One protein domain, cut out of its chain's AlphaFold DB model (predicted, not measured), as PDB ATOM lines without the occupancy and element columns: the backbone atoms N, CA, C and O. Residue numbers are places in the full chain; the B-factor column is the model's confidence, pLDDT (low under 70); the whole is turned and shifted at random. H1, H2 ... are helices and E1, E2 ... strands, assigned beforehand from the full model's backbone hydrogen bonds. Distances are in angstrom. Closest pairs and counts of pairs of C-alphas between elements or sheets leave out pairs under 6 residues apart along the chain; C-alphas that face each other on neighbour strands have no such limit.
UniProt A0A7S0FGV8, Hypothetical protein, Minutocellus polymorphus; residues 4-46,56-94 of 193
ATOM      1  N   SER A   4     -30.436  38.809  -1.693       90.12
ATOM      2  CA  SER A   4     -31.036  37.579  -1.160       90.12
ATOM      3  C   SER A   4     -32.514  37.766  -0.809       90.12
ATOM      4  O   SER A   4     -33.346  36.929  -1.161       90.12
ATOM      5  N   ASP A   5     -32.861  38.885  -0.172       91.44
ATOM      6  CA  ASP A   5     -34.245  39.205   0.182       91.44
ATOM      7  C   ASP A   5     -35.093  39.538  -1.056       91.44
ATOM      8  O   ASP A   5     -36.268  39.172  -1.122       91.44
ATOM      9  N   LEU A   6     -34.508  40.164  -2.081       92.50
ATOM     10  CA  LEU A   6     -35.158  40.382  -3.373       92.50
ATOM     11  C   LEU A   6     -35.578  39.046  -4.000       92.50
ATOM     12  O   LEU A   6     -36.743  38.876  -4.358       92.50
ATOM     13  N   PHE A   7     -34.663  38.077  -4.079       91.12
ATOM     14  CA  PHE A   7     -34.951  36.769  -4.676       91.12
ATOM     15  C   PHE A   7     -35.979  35.989  -3.854       91.12
ATOM     16  O   PHE A   7     -36.935  35.452  -4.415       91.12
ATOM     17  N   GLY A   8     -35.854  35.998  -2.523       90.31
ATOM     18  CA  GLY A   8     -36.846  35.390  -1.635       90.31
ATOM     19  C   GLY A   8     -38.233  36.034  -1.760       90.31
ATOM     20  O   GLY A   8     -39.256  35.347  -1.729       90.31
ATOM     21  N   SER A   9     -38.293  37.350  -1.967       91.31
ATOM     22  CA  SER A   9     -39.561  38.070  -2.145       91.31
ATOM     23  C   SER A   9     -40.202  37.798  -3.509       91.31
ATOM     24  O   SER A   9     -41.422  37.714  -3.599       91.31
ATOM     25  N   PHE A  10     -39.401  37.589  -4.557       91.06
ATOM     26  CA  PHE A  10     -39.882  37.128  -5.864       91.06
ATOM     27  C   PHE A  10     -40.356  35.671  -5.864       91.06
ATOM     28  O   PHE A  10     -41.173  35.293  -6.705       91.06
ATOM     29  N   ALA A  11     -39.809  34.824  -4.991       87.31
ATOM     30  CA  ALA A  11     -40.245  33.436  -4.855       87.31
ATOM     31  C   ALA A  11     -41.565  33.325  -4.079       87.31
ATOM     32  O   ALA A  11     -42.429  32.542  -4.450       87.31
ATOM     33  N   SER A  12     -41.725  34.138  -3.033       88.75
ATOM     34  CA  SER A  12     -42.922  34.142  -2.178       88.75
ATOM     35  C   SER A  12     -44.072  35.009  -2.696       88.75
ATOM     36  O   SER A  12     -45.144  34.993  -2.107       88.75
ATOM     37  N   GLY A  13     -43.856  35.819  -3.737       86.38
ATOM     38  CA  GLY A  13     -44.838  36.804  -4.212       86.38
ATOM     39  C   GLY A  13     -44.917  38.074  -3.355       86.38
ATOM     40  O   GLY A  13     -45.473  39.072  -3.803       86.38
ATOM     41  N   ARG A  14     -44.271  38.092  -2.178       90.19
ATOM     42  CA  ARG A  14     -44.265  39.221  -1.233       90.19
ATOM     43  C   ARG A  14     -43.912  40.562  -1.878       90.19
ATOM     44  O   ARG A  14     -44.485  41.579  -1.508       90.19
ATOM     45  N   LEU A  15     -42.967  40.583  -2.824       91.81
ATOM     46  CA  LEU A  15     -42.555  41.837  -3.467       91.81
ATOM     47  C   LEU A  15     -43.693  42.478  -4.269       91.81
ATOM     48  O   LEU A  15     -43.774  43.699  -4.323       91.81
ATOM     49  N   TYR A  16     -44.545  41.662  -4.888       91.25
ATOM     50  CA  TYR A  16     -45.661  42.148  -5.690       91.25
ATOM     51  C   TYR A  16     -46.686  42.854  -4.801       91.25
ATOM     52  O   TYR A  16     -47.016  44.004  -5.063       91.25
ATOM     53  N   THR A  17     -47.097  42.214  -3.704       87.44
ATOM     54  CA  THR A  17     -48.024  42.798  -2.720       87.44
ATOM     55  C   THR A  17     -47.462  44.089  -2.116       87.44
ATOM     56  O   THR A  17     -48.164  45.089  -2.026       87.44
ATOM     57  N   GLN A  18     -46.162  44.112  -1.787       88.69
ATOM     58  CA  GLN A  18     -45.490  45.332  -1.321       88.69
ATOM     59  C   GLN A  18     -45.523  46.446  -2.377       88.69
ATOM     60  O   GLN A  18     -45.814  47.593  -2.056       88.69
ATOM     61  N   ALA A  19     -45.228  46.125  -3.640       90.38
ATOM     62  CA  ALA A  19     -45.238  47.102  -4.725       90.38
ATOM     63  C   ALA A  19     -46.649  47.636  -5.026       90.38
ATOM     64  O   ALA A  19     -46.796  48.828  -5.293       90.38
ATOM     65  N   GLU A  20     -47.667  46.780  -4.956       89.50
ATOM     66  CA  GLU A  20     -49.076  47.133  -5.136       89.50
ATOM     67  C   GLU A  20     -49.534  48.149  -4.089       89.50
ATOM     68  O   GLU A  20     -49.974  49.243  -4.450       89.50
ATOM     69  N   SER A  21     -49.316  47.841  -2.811       84.94
ATOM     70  CA  SER A  21     -49.595  48.750  -1.698       84.94
ATOM     71  C   SER A  21     -48.838  50.075  -1.838       84.94
ATOM     72  O   SER A  21     -49.429  51.159  -1.811       84.94
ATOM     73  N   MET A  22     -47.534  50.016  -2.127       86.69
ATOM     74  CA  MET A  22     -46.737  51.225  -2.328       86.69
ATOM     75  C   MET A  22     -47.269  52.095  -3.477       86.69
ATOM     76  O   MET A  22     -47.296  53.318  -3.353       86.69
ATOM     77  N   CYS A  23     -47.700  51.496  -4.591       88.44
ATOM     78  CA  CYS A  23     -48.250  52.227  -5.737       88.44
ATOM     79  C   CYS A  23     -49.636  52.827  -5.478       88.44
ATOM     80  O   CYS A  23     -50.009  53.784  -6.168       88.44
ATOM     81  N   LYS A  24     -50.385  52.276  -4.517       85.69
ATOM     82  CA  LYS A  24     -51.675  52.803  -4.071       85.69
ATOM     83  C   LYS A  24     -51.495  54.074  -3.242       85.69
ATOM     84  O   LYS A  24     -52.165  55.068  -3.506       85.69
ATOM     85  N   HIS A  25     -50.559  54.063  -2.293       81.81
ATOM     86  CA  HIS A  25     -50.453  55.118  -1.280       81.81
ATOM     87  C   HIS A  25     -49.386  56.178  -1.572       81.81
ATOM     88  O   HIS A  25     -49.517  57.325  -1.146       81.81
ATOM     89  N   TYR A  26     -48.344  55.838  -2.336       83.56
ATOM     90  CA  TYR A  26     -47.246  56.756  -2.626       83.56
ATOM     91  C   TYR A  26     -47.244  57.190  -4.089       83.56
ATOM     92  O   TYR A  26     -47.338  56.388  -5.017       83.56
ATOM     93  N   LYS A  27     -47.058  58.495  -4.311       85.25
ATOM     94  CA  LYS A  27     -46.973  59.079  -5.662       85.25
ATOM     95  C   LYS A  27     -45.758  58.568  -6.442       85.25
ATOM     96  O   LYS A  27     -45.848  58.370  -7.651       85.25
ATOM     97  N   CYS A  28     -44.633  58.377  -5.752       88.19
ATOM     98  CA  CYS A  28     -43.375  57.907  -6.324       88.19
ATOM     99  C   CYS A  28     -42.830  56.745  -5.479       88.19
ATOM    100  O   CYS A  28     -42.001  56.964  -4.593       88.19
ATOM    101  N   PRO A  29     -43.321  55.514  -5.691       92.00
ATOM    102  CA  PRO A  29     -42.812  54.352  -4.981       92.00
ATOM    103  C   PRO A  29     -41.434  53.964  -5.532       92.00
ATOM    104  O   PRO A  29     -41.228  53.901  -6.747       92.00
ATOM    105  N   ILE A  30     -40.480  53.693  -4.637       93.88
ATOM    106  CA  ILE A  30     -39.095  53.371  -4.997       93.88
ATOM    107  C   ILE A  30     -38.684  52.032  -4.377       93.88
ATOM    108  O   ILE A  30     -38.671  51.873  -3.159       93.88
ATOM    109  N   LEU A  31     -38.264  51.089  -5.216       95.19
ATOM    110  CA  LEU A  31     -37.570  49.873  -4.815       95.19
ATOM    111  C   LEU A  31     -36.055  50.108  -4.869       95.19
ATOM    112  O   LEU A  31     -35.455  50.122  -5.942       95.19
ATOM    113  N   LEU A  32     -35.422  50.257  -3.705       95.88
ATOM    114  CA  LEU A  32     -33.962  50.297  -3.604       95.88
ATOM    115  C   LEU A  32     -33.396  48.879  -3.451       95.88
ATOM    116  O   LEU A  32     -33.697  48.183  -2.477       95.88
ATOM    117  N   ILE A  33     -32.559  48.464  -4.399       95.12
ATOM    118  CA  ILE A  33     -31.825  47.197  -4.399       95.12
ATOM    119  C   ILE A  33     -30.393  47.473  -3.942       95.12
ATOM    120  O   ILE A  33     -29.648  48.202  -4.596       95.12
ATOM    121  N   GLU A  34     -30.015  46.889  -2.811       95.00
ATOM    122  CA  GLU A  34     -28.697  47.050  -2.209       95.00
ATOM    123  C   GLU A  34     -27.823  45.822  -2.481       95.00
ATOM    124  O   GLU A  34     -28.189  44.683  -2.167       95.00
ATOM    125  N   PHE A  35     -26.665  46.079  -3.078       93.75
ATOM    126  CA  PHE A  35     -25.642  45.097  -3.391       93.75
ATOM    127  C   PHE A  35     -24.599  45.035  -2.284       93.75
ATOM    128  O   PHE A  35     -24.329  46.003  -1.571       93.75
ATOM    129  N   ASP A  36     -23.986  43.865  -2.185       89.75
ATOM    130  CA  ASP A  36     -22.873  43.618  -1.289       89.75
ATOM    131  C   ASP A  36     -21.570  44.100  -1.953       89.75
ATOM    132  O   ASP A  36     -21.256  43.630  -3.052       89.75
ATOM    133  N   PRO A  37     -20.793  44.998  -1.319       89.69
ATOM    134  CA  PRO A  37     -19.543  45.504  -1.886       89.69
ATOM    135  C   PRO A  37     -18.466  44.424  -2.064       89.69
ATOM    136  O   PRO A  37     -17.521  44.638  -2.820       89.69
ATOM    137  N   SER A  38     -18.587  43.281  -1.379       88.81
ATOM    138  CA  SER A  38     -17.685  42.134  -1.536       88.81
ATOM    139  C   SER A  38     -18.015  41.260  -2.751       88.81
ATOM    140  O   SER A  38     -17.221  40.395  -3.120       88.81
ATOM    141  N   LYS A  39     -19.175  41.475  -3.383       85.75
ATOM    142  CA  LYS A  39     -19.659  40.699  -4.528       85.75
ATOM    143  C   LYS A  39     -19.623  41.527  -5.806       85.75
ATOM    144  O   LYS A  39     -19.540  42.753  -5.793       85.75
ATOM    145  N   SER A  40     -19.701  40.839  -6.941       84.19
ATOM    146  CA  SER A  40     -19.857  41.491  -8.237       84.19
ATOM    147  C   SER A  40     -21.152  42.302  -8.288       84.19
ATOM    148  O   SER A  40     -22.204  41.866  -7.817       84.19
ATOM    149  N   PHE A  41     -21.087  43.480  -8.907       85.88
ATOM    150  CA  PHE A  41     -22.248  44.344  -9.112       85.88
ATOM    151  C   PHE A  41     -23.090  43.852 -10.301       85.88
ATOM    152  O   PHE A  41     -23.126  44.469 -11.363       85.88
ATOM    153  N   CYS A  42     -23.724  42.691 -10.144       83.62
ATOM    154  CA  CYS A  42     -24.621  42.095 -11.131       83.62
ATOM    155  C   CYS A  42     -25.747  41.306 -10.442       83.62
ATOM    156  O   CYS A  42     -25.538  40.715  -9.384       83.62
ATOM    157  N   LEU A  43     -26.955  41.304 -11.026       83.19
ATOM    158  CA  LEU A  43     -28.063  40.475 -10.517       83.19
ATOM    159  C   LEU A  43     -27.861  38.994 -10.823       83.19
ATOM    160  O   LEU A  43     -28.197  38.142 -10.010       83.19
ATOM    161  N   GLN A  44     -27.371  38.701 -12.023       81.31
ATOM    162  CA  GLN A  44     -27.115  37.355 -12.511       81.31
ATOM    163  C   GLN A  44     -25.790  37.372 -13.267       81.31
ATOM    164  O   GLN A  44     -25.427  38.388 -13.871       81.31
ATOM    165  N   SER A  45     -25.055  36.264 -13.218       77.06
ATOM    166  CA  SER A  45     -23.851  36.118 -14.032       77.06
ATOM    167  C   SER A  45     -24.261  35.977 -15.496       77.06
ATOM    168  O   SER A  45     -25.320  35.429 -15.789       77.06
ATOM    169  N   GLY A  46     -23.422  36.418 -16.438       72.00
ATOM    170  CA  GLY A  46     -23.723  36.274 -17.872       72.00
ATOM    171  C   GLY A  46     -23.997  34.824 -18.295       72.00
ATOM    172  O   GLY A  46     -24.808  34.590 -19.180       72.00
ATOM    173  N   ASP A  56     -39.220  31.732 -14.355       81.50
ATOM    174  CA  ASP A  56     -38.560  31.637 -13.055       81.50
ATOM    175  C   ASP A  56     -37.319  32.535 -12.936       81.50
ATOM    176  O   ASP A  56     -36.891  32.833 -11.818       81.50
ATOM    177  N   ALA A  57     -36.781  33.017 -14.060       86.44
ATOM    178  CA  ALA A  57     -35.615  33.885 -14.080       86.44
ATOM    179  C   ALA A  57     -35.904  35.238 -13.414       86.44
ATOM    180  O   ALA A  57     -36.936  35.874 -13.647       86.44
ATOM    181  N   VAL A  58     -34.945  35.717 -12.617       87.31
ATOM    182  CA  VAL A  58     -35.045  37.000 -11.906       87.31
ATOM    183  C   VAL A  58     -35.244  38.154 -12.886       87.31
ATOM    184  O   VAL A  58     -36.089  39.009 -12.637       87.31
ATOM    185  N   CYS A  59     -34.523  38.162 -14.011       88.50
ATOM    186  CA  CYS A  59     -34.693  39.175 -15.052       88.50
ATOM    187  C   CYS A  59     -36.132  39.220 -15.585       88.50
ATOM    188  O   CYS A  59     -36.708  40.299 -15.669       88.50
ATOM    189  N   SER A  60     -36.751  38.068 -15.860       89.56
ATOM    190  CA  SER A  60     -38.148  38.003 -16.310       89.56
ATOM    191  C   SER A  60     -39.111  38.541 -15.255       89.56
ATOM    192  O   SER A  60     -39.989  39.341 -15.570       89.56
ATOM    193  N   LYS A  61     -38.918  38.162 -13.984       90.75
ATOM    194  CA  LYS A  61     -39.736  38.666 -12.870       90.75
ATOM    195  C   LYS A  61     -39.564  40.168 -12.647       90.75
ATOM    196  O   LYS A  61     -40.539  40.848 -12.348       90.75
ATOM    197  N   MET A  62     -38.354  40.695 -12.826       91.25
ATOM    198  CA  MET A  62     -38.077  42.130 -12.749       91.25
ATOM    199  C   MET A  62     -38.763  42.895 -13.885       91.25
ATOM    200  O   MET A  62     -39.388  43.924 -13.641       91.25
ATOM    201  N   SER A  63     -38.697  42.369 -15.110       91.12
ATOM    202  CA  SER A  63     -39.393  42.941 -16.265       91.12
ATOM    203  C   SER A  63     -40.908  42.944 -16.064       91.12
ATOM    204  O   SER A  63     -41.554  43.955 -16.323       91.12
ATOM    205  N   LEU A  64     -41.474  41.851 -15.540       91.94
ATOM    206  CA  LEU A  64     -42.892  41.781 -15.181       91.94
ATOM    207  C   LEU A  64     -43.251  42.805 -14.101       91.94
ATOM    208  O   LEU A  64     -44.247  43.505 -14.244       91.94
ATOM    209  N   LEU A  65     -42.430  42.947 -13.056       93.38
ATOM    210  CA  LEU A  65     -42.650  43.939 -12.001       93.38
ATOM    211  C   LEU A  65     -42.692  45.366 -12.571       93.38
ATOM    212  O   LEU A  65     -43.601  46.127 -12.250       93.38
ATOM    213  N   ALA A  66     -41.743  45.714 -13.442       92.69
ATOM    214  CA  ALA A  66     -41.693  47.026 -14.083       92.69
ATOM    215  C   ALA A  66     -42.889  47.272 -15.020       92.69
ATOM    216  O   ALA A  66     -43.376  48.397 -15.109       92.69
ATOM    217  N   LEU A  67     -43.376  46.225 -15.695       93.81
ATOM    218  CA  LEU A  67     -44.544  46.305 -16.571       93.81
ATOM    219  C   LEU A  67     -45.846  46.493 -15.778       93.81
ATOM    220  O   LEU A  67     -46.675  47.317 -16.155       93.81
ATOM    221  N   HIS A  68     -46.017  45.750 -14.683       94.12
ATOM    222  CA  HIS A  68     -47.206  45.825 -13.830       94.12
ATOM    223  C   HIS A  68     -47.284  47.135 -13.039       94.12
ATOM    224  O   HIS A  68     -48.373  47.671 -12.849       94.12
ATOM    225  N   PHE A  69     -46.142  47.673 -12.605       94.69
ATOM    226  CA  PHE A  69     -46.081  48.866 -11.764       94.69
ATOM    227  C   PHE A  69     -45.298  49.997 -12.452       94.69
ATOM    228  O   PHE A  69     -44.174  50.303 -12.055       94.69
ATOM    229  N   PRO A  70     -45.882  50.699 -13.443       93.31
ATOM    230  CA  PRO A  70     -45.176  51.731 -14.217       93.31
ATOM    231  C   PRO A  70     -44.745  52.956 -13.386       93.31
ATOM    232  O   PRO A  70     -43.861  53.721 -13.793       93.31
ATOM    233  N   LYS A  71     -45.367  53.157 -12.214       91.56
ATOM    234  CA  LYS A  71     -44.988  54.192 -11.238       91.56
ATOM    235  C   LYS A  71     -43.761  53.802 -10.407       91.56
ATOM    236  O   LYS A  71     -43.072  54.694  -9.918       91.56
ATOM    237  N   LEU A  72     -43.482  52.506 -10.254       94.75
ATOM    238  CA  LEU A  72     -42.380  52.006  -9.437       94.75
ATOM    239  C   LEU A  72     -41.039  52.382 -10.067       94.75
ATOM    240  O   LEU A  72     -40.774  52.130 -11.244       94.75
ATOM    241  N   ARG A  73     -40.171  53.005  -9.271       94.50
ATOM    242  CA  ARG A  73     -38.793  53.325  -9.651       94.50
ATOM    243  C   ARG A  73     -37.840  52.350  -8.987       94.50
ATOM    244  O   ARG A  73     -38.038  51.976  -7.837       94.50
ATOM    245  N   ILE A  74     -36.796  51.947  -9.702       94.38
ATOM    246  CA  ILE A  74     -35.798  51.007  -9.189       94.38
ATOM    247  C   ILE A  74     -34.474  51.746  -9.043       94.38
ATOM    248  O   ILE A  74     -33.952  52.286 -10.018       94.38
ATOM    249  N   LEU A  75     -33.930  51.752  -7.829       94.88
ATOM    250  CA  LEU A  75     -32.608  52.292  -7.532       94.88
ATOM    251  C   LEU A  75     -31.648  51.168  -7.181       94.88
ATOM    252  O   LEU A  75     -32.009  50.211  -6.500       94.88
ATOM    253  N   TRP A  76     -30.411  51.315  -7.629       94.44
ATOM    254  CA  TRP A  76     -29.368  50.316  -7.471       94.44
ATOM    255  C   TRP A  76     -28.253  50.928  -6.645       94.44
ATOM    256  O   TRP A  76     -27.647  51.918  -7.050       94.44
ATOM    257  N   SER A  77     -27.986  50.342  -5.486       94.56
ATOM    258  CA  SER A  77     -26.930  50.790  -4.593       94.56
ATOM    259  C   SER A  77     -25.837  49.741  -4.516       94.56
ATOM    260  O   SER A  77     -26.096  48.585  -4.198       94.56
ATOM    261  N   ARG A  78     -24.596  50.142  -4.793       93.06
ATOM    262  CA  ARG A  78     -23.426  49.251  -4.764       93.06
ATOM    263  C   ARG A  78     -22.929  48.914  -3.354       93.06
ATOM    264  O   ARG A  78     -22.076  48.046  -3.213       93.06
ATOM    265  N   SER A  79     -23.356  49.672  -2.343       91.75
ATOM    266  CA  SER A  79     -22.943  49.484  -0.949       91.75
ATOM    267  C   SER A  79     -23.840  50.280   0.005       91.75
ATOM    268  O   SER A  79     -24.380  51.308  -0.409       91.75
ATOM    269  N   PRO A  80     -23.904  49.921   1.299       91.12
ATOM    270  CA  PRO A  80     -24.664  50.688   2.292       91.12
ATOM    271  C   PRO A  80     -24.251  52.166   2.396       91.12
ATOM    272  O   PRO A  80     -25.092  53.042   2.589       91.12
ATOM    273  N   HIS A  81     -22.963  52.479   2.213       93.25
ATOM    274  CA  HIS A  81     -22.492  53.868   2.213       93.25
ATOM    275  C   HIS A  81     -23.066  54.667   1.029       93.25
ATOM    276  O   HIS A  81     -23.445  55.827   1.178       93.25
ATOM    277  N   GLU A  82     -23.178  54.034  -0.141       92.56
ATOM    278  CA  GLU A  82     -23.809  54.653  -1.308       92.56
ATOM    279  C   GLU A  82     -25.322  54.801  -1.106       92.56
ATOM    280  O   GLU A  82     -25.887  55.827  -1.473       92.56
ATOM    281  N   THR A  83     -25.968  53.844  -0.430       94.19
ATOM    282  CA  THR A  83     -27.384  53.948  -0.039       94.19
ATOM    283  C   THR A  83     -27.635  55.201   0.801       94.19
ATOM    284  O   THR A  83     -28.568  55.952   0.519       94.19
ATOM    285  N   LEU A  84     -26.771  55.495   1.779       93.31
ATOM    286  CA  LEU A  84     -26.872  56.721   2.584       93.31
ATOM    287  C   LEU A  84     -26.731  57.986   1.736       93.31
ATOM    288  O   LEU A  84     -27.434  58.971   1.967       93.31
ATOM    289  N   ARG A  85     -25.825  57.976   0.754       93.75
ATOM    290  CA  ARG A  85     -25.656  59.099  -0.171       93.75
ATOM    291  C   ARG A  85     -26.902  59.306  -1.030       93.75
ATOM    292  O   ARG A  85     -27.346  60.441  -1.166       93.75
ATOM    293  N   ILE A  86     -27.480  58.222  -1.549       93.12
ATOM    294  CA  ILE A  86     -28.739  58.246  -2.300       93.12
ATOM    295  C   ILE A  86     -29.857  58.837  -1.433       93.12
ATOM    296  O   ILE A  86     -30.564  59.724  -1.892       93.12
ATOM    297  N   PHE A  87     -29.992  58.417  -0.172       92.12
ATOM    298  CA  PHE A  87     -31.011  58.964   0.731       92.12
ATOM    299  C   PHE A  87     -30.828  60.453   1.016       92.12
ATOM    300  O   PHE A  87     -31.811  61.186   1.012       92.12
ATOM    301  N   LYS A  88     -29.591  60.921   1.211       91.25
ATOM    302  CA  LYS A  88     -29.320  62.358   1.371       91.25
ATOM    303  C   LYS A  88     -29.749  63.144   0.135       91.25
ATOM    304  O   LYS A  88     -30.466  64.121   0.278       91.25
ATOM    305  N   LEU A  89     -29.381  62.667  -1.053       90.31
ATOM    306  CA  LEU A  89     -29.743  63.305  -2.320       90.31
ATOM    307  C   LEU A  89     -31.262  63.318  -2.548       90.31
ATOM    308  O   LEU A  89     -31.807  64.311  -3.005       90.31
ATOM    309  N   LEU A  90     -31.956  62.225  -2.215       88.00
ATOM    310  CA  LEU A  90     -33.415  62.142  -2.338       88.00
ATOM    311  C   LEU A  90     -34.146  63.039  -1.338       88.00
ATOM    312  O   LEU A  90     -35.281  63.421  -1.592       88.00
ATOM    313  N   LYS A  91     -33.520  63.350  -0.201       87.75
ATOM    314  CA  LYS A  91     -34.076  64.254   0.806       87.75
ATOM    315  C   LYS A  91     -33.806  65.729   0.482       87.75
ATOM    316  O   LYS A  91     -34.512  66.598   0.985       87.75
ATOM    317  N   GLU A  92     -32.810  66.037  -0.348       86.94
ATOM    318  CA  GLU A  92     -32.527  67.418  -0.748       86.94
ATOM    319  C   GLU A  92     -33.748  68.039  -1.446       86.94
ATOM    320  O   GLU A  92     -34.224  67.543  -2.463       86.94
ATOM    321  N   ASN A  93     -34.239  69.156  -0.898       75.44
ATOM    322  CA  ASN A  93     -35.425  69.896  -1.360       75.44
ATOM    323  C   ASN A  93     -36.775  69.175  -1.189       75.44
ATOM    324  O   ASN A  93     -37.753  69.564  -1.827       75.44
ATOM    325  N   HIS A  94     -36.844  68.161  -0.326       81.12
ATOM    326  CA  HIS A  94     -38.097  67.525   0.070       81.12
ATOM    327  C   HIS A  94     -38.427  67.818   1.537       81.12
ATOM    328  O   HIS A  94     -37.531  67.886   2.382       81.12
TER     329      HIS A  94
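This is residues 4 to 46 and 56 to 94 of the 193 residues of the protein "Hypothetical protein" of Minutocellus polymorphus (UniProt A0A7S0FGV8). What is the main picture? A short parallel ribbon of two strands, E1 beside E2, stands in the middle of a flat domain, with H4 on one side of it and H1, H2 and H3 loosely gathered on the other. H1 and H2 meet in a corner, H3 runs roughly side by side with H2, and residues 87 to 94, of which 87 to 91 belong to H4, stick out free. What is it made of, and how large is it? The printed part has 82 residues, with four named helices and two named strands in the order H1, H2, E1, H3, E2, H4, and its class is mostly helix. It is only just compact, close to loose, with a radius of gyration of the C-alphas of 13.6 A and spans of 39 by 36 by 18 A.

How is the sheet paired? E1, residues 30 to 34, and E2, residues 73 to 77, are parallel at 21 degrees, and C-alphas 32 and 75 face each other at 4.6 A. N 31 and O 73, at 2.8 A, and N 75 and O 31, at 2.9 A, are within hydrogen-bond range. Which helix follows E2? It is H4, residues 80 to 91, whose closest C-alphas to E2 are those of Thr 83 and Ser 77, 5.6 A apart. H4 touches no helix. How do the other helices stand? H1, residues 4 to 12, and H2, residues 14 to 25, only just touch, with 3 pairs of C-alphas within 8 A, only at the corner by their link and about perpendicular at 90 degrees; the closest C-alphas are those of Ser 9 and Leu 15, 5.0 A apart. H3, residues 58 to 68, only just touches H1, with 3 pairs of C-alphas within 8 A, the closest those of Lys 61 and Phe 10 at 7.2 A. H3 is close to H2 but not clearly touching it, at a shallow tilt of 24 degrees, the same way, with the C-alphas of Tyr 16 and Leu 65 closest at 7.2 A. Are the helices' backbones complete? In H1, H2, H3 and H4 every O i to N i+4 pair is within hydrogen-bond range.

Where do the strands lie? E1 begins at C-alpha 30, (-39.095, 53.371, -4.997), and measures 12.5 A; E2 measures 13.1 A. Where are the helices? H1 begins at C-alpha 4, (-31.036, 37.579, -1.160), and measures 12.4 A, H2 17.1 A and H3 15.1 A. H4 measures 16.6 A and ends at C-alpha 91, (-34.076, 64.254, 0.806).

Is the printed part cut? Residues 47 to 55 are not printed, and C-alphas 46 and 56 are 16.3 A apart across the cut, which falls in the link from E1 to H3. The links printed whole are tight. How far does it reach, and how confident is the model? The two C-alphas farthest apart, those of Asp 56 and Asn 93, are 40.1 A apart. The mean pLDDT of the printed part is 89.6, and no printed residue is under 70.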